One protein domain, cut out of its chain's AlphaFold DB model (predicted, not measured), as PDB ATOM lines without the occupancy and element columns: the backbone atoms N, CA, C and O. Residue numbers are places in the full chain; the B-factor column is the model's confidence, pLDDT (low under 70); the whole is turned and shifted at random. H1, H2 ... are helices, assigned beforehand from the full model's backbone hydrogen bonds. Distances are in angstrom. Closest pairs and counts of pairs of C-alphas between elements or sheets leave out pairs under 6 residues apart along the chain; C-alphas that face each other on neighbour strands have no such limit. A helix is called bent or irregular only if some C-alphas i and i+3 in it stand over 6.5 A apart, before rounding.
ATOM      1  N   GLU A  17      28.457 -33.978   2.273       93.25
ATOM      2  CA  GLU A  17      27.092 -33.991   1.717       93.25
ATOM      3  C   GLU A  17      27.029 -33.448   0.290       93.25
ATOM      4  O   GLU A  17      26.362 -34.016  -0.577       93.25
ATOM      5  N   LYS A  18      27.744 -32.352   0.014       93.81
ATOM      6  CA  LYS A  18      27.779 -31.766  -1.333       93.81
ATOM      7  C   LYS A  18      28.538 -32.641  -2.327       93.81
ATOM      8  O   LYS A  18      28.129 -32.706  -3.483       93.81
ATOM      9  N   ALA A  19      29.580 -33.347  -1.886       94.06
ATOM     10  CA  ALA A  19      30.295 -34.301  -2.731       94.06
ATOM     11  C   ALA A  19      29.388 -35.487  -3.096       94.06
ATOM     12  O   ALA A  19      29.263 -35.831  -4.270       94.06
ATOM     13  N   VAL A  20      28.676 -36.040  -2.110       95.44
ATOM     14  CA  VAL A  20      27.695 -37.119  -2.311       95.44
ATOM     15  C   VAL A  20      26.567 -36.674  -3.238       95.44
ATOM     16  O   VAL A  20      26.230 -37.382  -4.182       95.44
ATOM     17  N   SER A  21      26.012 -35.479  -3.020       95.62
ATOM     18  CA  SER A  21      24.968 -34.920  -3.883       95.62
ATOM     19  C   SER A  21      25.440 -34.752  -5.329       95.62
ATOM     20  O   SER A  21      24.663 -35.016  -6.241       95.62
ATOM     21  N   GLY A  22      26.689 -34.331  -5.549       95.38
ATOM     22  CA  GLY A  22      27.260 -34.206  -6.890       95.38
ATOM     23  C   GLY A  22      27.407 -35.555  -7.599       95.38
ATOM     24  O   GLY A  22      27.049 -35.669  -8.770       95.38
ATOM     25  N   VAL A  23      27.875 -36.586  -6.887       95.75
ATOM     26  CA  VAL A  23      27.985 -37.953  -7.425       95.75
ATOM     27  C   VAL A  23      26.608 -38.524  -7.760       95.75
ATOM     28  O   VAL A  23      26.434 -39.056  -8.853       95.75
ATOM     29  N   ASN A  24      25.623 -38.364  -6.872       95.31
ATOM     30  CA  ASN A  24      24.253 -38.814  -7.132       95.31
ATOM     31  C   ASN A  24      23.657 -38.135  -8.370       95.31
ATOM     32  O   ASN A  24      23.157 -38.831  -9.243       95.31
ATOM     33  N   GLY A  25      23.815 -36.815  -8.523       95.38
ATOM     34  CA  GLY A  25      23.321 -36.114  -9.714       95.38
ATOM     35  C   GLY A  25      23.946 -36.608 -11.027       95.38
ATOM     36  O   GLY A  25      23.293 -36.595 -12.069       95.38
ATOM     37  N   TRP A  26      25.198 -37.078 -10.996       94.31
ATOM     38  CA  TRP A  26      25.820 -37.731 -12.151       94.31
ATOM     39  C   TRP A  26      25.271 -39.148 -12.381       94.31
ATOM     40  O   TRP A  26      24.990 -39.503 -13.525       94.31
ATOM     41  N   ILE A  27      25.077 -39.940 -11.317       95.50
ATOM     42  CA  ILE A  27      24.501 -41.297 -11.379       95.50
ATOM     43  C   ILE A  27      23.065 -41.282 -11.908       95.50
ATOM     44  O   ILE A  27      22.719 -42.159 -12.693       95.50
ATOM     45  N   ASP A  28      22.264 -40.271 -11.562       94.94
ATOM     46  CA  ASP A  28      20.866 -40.123 -11.999       94.94
ATOM     47  C   ASP A  28      20.706 -40.119 -13.533       94.94
ATOM     48  O   ASP A  28      19.626 -40.382 -14.058       94.94
ATOM     49  N   CYS A  29      21.789 -39.854 -14.272       95.44
ATOM     50  CA  CYS A  29      21.822 -39.898 -15.731       95.44
ATOM     51  C   CYS A  29      22.022 -41.321 -16.310       95.44
ATOM     52  O   CYS A  29      21.999 -41.482 -17.531       95.44
ATOM     53  N   PHE A  30      22.237 -42.351 -15.478       95.06
ATOM     54  CA  PHE A  30      22.563 -43.721 -15.893       95.06
ATOM     55  C   PHE A  30      21.671 -44.764 -15.204       95.06
ATOM     56  O   PHE A  30      21.881 -45.137 -14.055       95.06
ATOM     57  N   GLU A  31      20.745 -45.356 -15.958       90.62
ATOM     58  CA  GLU A  31      19.736 -46.301 -15.440       90.62
ATOM     59  C   GLU A  31      20.297 -47.609 -14.842       90.62
ATOM     60  O   GLU A  31      19.583 -48.334 -14.153       90.62
ATOM     61  N   LYS A  32      21.559 -47.954 -15.125       93.38
ATOM     62  CA  LYS A  32      22.194 -49.215 -14.689       93.38
ATOM     63  C   LYS A  32      23.215 -49.036 -13.564       93.38
ATOM     64  O   LYS A  32      23.975 -49.964 -13.291       93.38
ATOM     65  N   VAL A  33      23.287 -47.852 -12.963       93.50
ATOM     66  CA  VAL A  33      24.275 -47.520 -11.931       93.50
ATOM     67  C   VAL A  33      23.555 -47.222 -10.623       93.50
ATOM     68  O   VAL A  33      22.490 -46.616 -10.613       93.50
ATOM     69  N   GLU A  34      24.141 -47.650  -9.509       93.38
ATOM     70  CA  GLU A  34      23.599 -47.419  -8.172       93.38
ATOM     71  C   GLU A  34      24.714 -46.963  -7.230       93.38
ATOM     72  O   GLU A  34      25.815 -47.525  -7.229       93.38
ATOM     73  N   PHE A  35      24.427 -45.962  -6.399       94.69
ATOM     74  CA  PHE A  35      25.345 -45.509  -5.363       94.69
ATOM     75  C   PHE A  35      25.273 -46.429  -4.137       94.69
ATOM     76  O   PHE A  35      24.339 -46.356  -3.342       94.69
ATOM     77  N   LYS A  36      26.268 -47.309  -3.982       94.31
ATOM     78  CA  LYS A  36      26.265 -48.361  -2.950       94.31
ATOM     79  C   LYS A  36      26.725 -47.918  -1.559       94.31
ATOM     80  O   LYS A  36      26.538 -48.658  -0.599       94.31
ATOM     81  N   GLY A  37      27.323 -46.736  -1.430       93.50
ATOM     82  CA  GLY A  37      27.765 -46.206  -0.142       93.50
ATOM     83  C   GLY A  37      28.988 -45.303  -0.249       93.50
ATOM     84  O   GLY A  37      29.513 -45.055  -1.333       93.50
ATOM     85  N   LYS A  38      29.442 -44.812   0.907       94.69
ATOM     86  CA  LYS A  38      30.590 -43.910   1.041       94.69
ATOM     87  C   LYS A  38      31.375 -44.203   2.317       94.69
ATOM     88  O   LYS A  38      30.813 -44.714   3.284       94.69
ATOM     89  N   VAL A  39      32.639 -43.793   2.329       95.19
ATOM     90  CA  VAL A  39      33.469 -43.692   3.534       95.19
ATOM     91  C   VAL A  39      34.073 -42.295   3.565       95.19
ATOM     92  O   VAL A  39      34.669 -41.863   2.579       95.19
ATOM     93  N   PHE A  40      33.905 -41.591   4.682       93.25
ATOM     94  CA  PHE A  40      34.437 -40.247   4.872       93.25
ATOM     95  C   PHE A  40      35.688 -40.288   5.753       93.25
ATOM     96  O   PHE A  40      35.656 -40.802   6.871       93.25
ATOM     97  N   ALA A  41      36.792 -39.748   5.239       92.56
ATOM     98  CA  ALA A  41      38.056 -39.599   5.954       92.56
ATOM     99  C   ALA A  41      38.308 -38.111   6.243       92.56
ATOM    100  O   ALA A  41      39.133 -37.485   5.582       92.56
ATOM    101  N   GLY A  42      37.539 -37.546   7.179       90.38
ATOM    102  CA  GLY A  42      37.786 -36.199   7.706       90.38
ATOM    103  C   GLY A  42      39.112 -36.125   8.471       90.38
ATOM    104  O   GLY A  42      39.671 -37.154   8.850       90.38
ATOM    105  N   GLY A  43      39.613 -34.914   8.690       88.38
ATOM    106  CA  GLY A  43      40.807 -34.655   9.497       88.38
ATOM    107  C   GLY A  43      42.124 -34.927   8.783       88.38
ATOM    108  O   GLY A  43      43.152 -35.046   9.436       88.38
ATOM    109  N   VAL A  44      42.101 -35.064   7.455       90.25
ATOM    110  CA  VAL A  44      43.276 -35.346   6.623       90.25
ATOM    111  C   VAL A  44      43.527 -34.149   5.717       90.25
ATOM    112  O   VAL A  44      42.802 -33.929   4.746       90.25
ATOM    113  N   ASN A  45      44.567 -33.387   6.029       87.88
ATOM    114  CA  ASN A  45      44.857 -32.091   5.426       87.88
ATOM    115  C   ASN A  45      46.172 -32.087   4.643       87.88
ATOM    116  O   ASN A  45      46.301 -31.343   3.668       87.88
ATOM    117  N   ASP A  46      47.120 -32.948   5.018       92.19
ATOM    118  CA  ASP A  46      48.444 -32.998   4.410       92.19
ATOM    119  C   ASP A  46      48.737 -34.307   3.667       92.19
ATOM    120  O   ASP A  46      48.153 -35.378   3.871       92.19
ATOM    121  N   ARG A  47      49.719 -34.232   2.763       93.25
ATOM    122  CA  ARG A  47      50.206 -35.403   2.031       93.25
ATOM    123  C   ARG A  47      50.710 -36.459   3.015       93.25
ATOM    124  O   ARG A  47      51.670 -36.232   3.742       93.25
ATOM    125  N   GLY A  48      50.147 -37.658   2.915       93.88
ATOM    126  CA  GLY A  48      50.591 -38.820   3.686       93.88
ATOM    127  C   GLY A  48      49.952 -38.940   5.068       93.88
ATOM    128  O   GLY A  48      50.072 -40.001   5.668       93.88
ATOM    129  N   GLU A  49      49.209 -37.933   5.532       95.00
ATOM    130  CA  GLU A  49      48.492 -37.966   6.816       95.00
ATOM    131  C   GLU A  49      47.427 -39.072   6.870       95.00
ATOM    132  O   GLU A  49      47.162 -39.646   7.920       95.00
ATOM    133  N   ILE A  50      46.889 -39.463   5.712       95.38
ATOM    134  CA  ILE A  50      45.954 -40.590   5.594       95.38
ATOM    135  C   ILE A  50      46.569 -41.940   6.019       95.38
ATOM    136  O   ILE A  50      45.839 -42.906   6.249       95.38
ATOM    137  N   ALA A  51      47.900 -42.066   6.093       96.56
ATOM    138  CA  ALA A  51      48.559 -43.330   6.410       96.56
ATOM    139  C   ALA A  51      48.164 -43.837   7.808       96.56
ATOM    140  O   ALA A  51      48.349 -43.160   8.813       96.56
ATOM    141  N   GLY A  52      47.625 -45.060   7.876       95.56
ATOM    142  CA  GLY A  52      47.133 -45.654   9.125       95.56
ATOM    143  C   GLY A  52      45.735 -45.187   9.552       95.56
ATOM    144  O   GLY A  52      45.220 -45.674  10.558       95.56
ATOM    145  N   HIS A  53      45.086 -44.303   8.789       96.50
ATOM    146  CA  HIS A  53      43.734 -43.842   9.088       96.50
ATOM    147  C   HIS A  53      42.707 -44.981   8.940       96.50
ATOM    148  O   HIS A  53      42.675 -45.680   7.923       96.50
ATOM    149  N   LYS A  54      41.814 -45.145   9.929       95.62
ATOM    150  CA  LYS A  54      40.807 -46.230   9.976       95.62
ATOM    151  C   LYS A  54      39.925 -46.311   8.723       95.62
ATOM    152  O   LYS A  54      39.593 -47.408   8.275       95.62
ATOM    153  N   ALA A  55      39.635 -45.156   8.117       95.50
ATOM    154  CA  ALA A  55      38.814 -45.047   6.913       95.50
ATOM    155  C   ALA A  55      39.383 -45.839   5.723       95.50
ATOM    156  O   ALA A  55      38.622 -46.273   4.869       95.50
ATOM    157  N   LEU A  56      40.700 -46.076   5.665       97.25
ATOM    158  CA  LEU A  56      41.297 -46.903   4.611       97.25
ATOM    159  C   LEU A  56      40.806 -48.355   4.687       97.25
ATOM    160  O   LEU A  56      40.431 -48.943   3.673       97.25
ATOM    161  N   ASN A  57      40.766 -48.918   5.896       97.88
ATOM    162  CA  ASN A  57      40.268 -50.274   6.118       97.88
ATOM    163  C   ASN A  57      38.751 -50.348   5.923       97.88
ATOM    164  O   ASN A  57      38.262 -51.307   5.329       97.88
ATOM    165  N   GLU A  58      38.014 -49.332   6.384       97.06
ATOM    166  CA  GLU A  58      36.565 -49.219   6.173       97.06
ATOM    167  C   GLU A  58      36.227 -49.167   4.675       97.06
ATOM    168  O   GLU A  58      35.365 -49.913   4.215       97.06
ATOM    169  N   ALA A  59      36.955 -48.361   3.890       96.75
ATOM    170  CA  ALA A  59      36.771 -48.252   2.443       96.75
ATOM    171  C   ALA A  59      37.072 -49.571   1.722       96.75
ATOM    172  O   ALA A  59      36.307 -49.990   0.852       96.75
ATOM    173  N   TYR A  60      38.150 -50.260   2.112       97.44
ATOM    174  CA  TYR A  60      38.478 -51.577   1.569       97.44
ATOM    175  C   TYR A  60      37.389 -52.612   1.878       97.44
ATOM    176  O   TYR A  60      36.959 -53.346   0.988       97.44
ATOM    177  N   ALA A  61      36.920 -52.663   3.127       98.06
ATOM    178  CA  ALA A  61      35.882 -53.598   3.545       98.06
ATOM    179  C   ALA A  61      34.546 -53.327   2.838       98.06
ATOM    180  O   ALA A  61      33.925 -54.273   2.354       98.06
ATOM    181  N   LEU A  62      34.144 -52.054   2.720       96.94
ATOM    182  CA  LEU A  62      32.938 -51.650   1.997       96.94
ATOM    183  C   LEU A  62      33.007 -52.107   0.537       96.94
ATOM    184  O   LEU A  62      32.116 -52.817   0.078       96.94
ATOM    185  N   GLY A  63      34.087 -51.763  -0.171       96.00
ATOM    186  CA  GLY A  63      34.254 -52.128  -1.578       96.00
ATOM    187  C   GLY A  63      34.309 -53.638  -1.808       96.00
ATOM    188  O   GLY A  63      33.766 -54.126  -2.790       96.00
ATOM    189  N   LYS A  64      34.909 -54.397  -0.885       97.69
ATOM    190  CA  LYS A  64      34.964 -55.865  -0.951       97.69
ATOM    191  C   LYS A  64      33.601 -56.539  -0.727       97.69
ATOM    192  O   LYS A  64      33.447 -57.709  -1.069       97.69
ATOM    193  N   SER A  65      32.654 -55.852  -0.091       95.94
ATOM    194  CA  SER A  65      31.346 -56.411   0.277       95.94
ATOM    195  C   SER A  65      30.267 -56.285  -0.803       95.94
ATOM    196  O   SER A  65      29.183 -56.841  -0.633       95.94
ATOM    197  N   ILE A  66      30.561 -55.552  -1.879       92.00
ATOM    198  CA  ILE A  66      29.674 -55.301  -3.025       92.00
ATOM    199  C   ILE A  66      29.983 -56.310  -4.130       92.00
ATOM    200  O   ILE A  66      29.008 -56.820  -4.726       92.00
TER     201      ILE A  66
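This is residues 17 to 66 of the 66 residues of an uncharacterized protein of Butyrivibrio sp. INlla18 (UniProt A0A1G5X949). Two short helices stand apart, and the long link between them winds so that the backbone draws a loose, open S. H1 runs out toward one end, the link turns there near residues 28 to 33, crosses back through the middle between the helices, loops round at the other end near residues 42 to 52, and H2 then runs back in much the same direction as H1. The printed part has 50 residues with two named helices, H1 then H2, and no named strand; the class is all helix, though under half of the residues, 22 of 50, are in named elements. The whole is loose, with a radius of gyration of the C-alphas of 13.4 A, and spans 37 by 25 by 14 A.

H1, residues 17 to 27, and H2, residues 54 to 64, are apart: no C-alpha of the one is within 8 A of the other. In both helices every O i to N i+4 pair is within hydrogen-bond range. Neither helix is bent or irregular.

H1 begins at C-alpha 17, at (27.092, -33.991, 1.717), and measures 15.2 A from first to last C-alpha. Residues 28 to 53 follow with no named element; C-alpha 31 is at (19.736, -46.301, -15.440) and C-alpha 46 at (48.444, -32.998, 4.410). H2 measures 15.7 A and ends at C-alpha 64, at (34.964, -55.865, -0.951).

The two C-alphas farthest apart, those of Glu 31 and Asp 46, are 37.4 A apart. The C-alphas of Glu 17 and Ile 66, the first and last printed residues, are 22.0 A apart, and Ile 66 is the chain's last residue. The link from H1 to H2 is long, with 26 residues. The printed part has no cut. Its mean pLDDT is 94.6, and no printed residue is under 70.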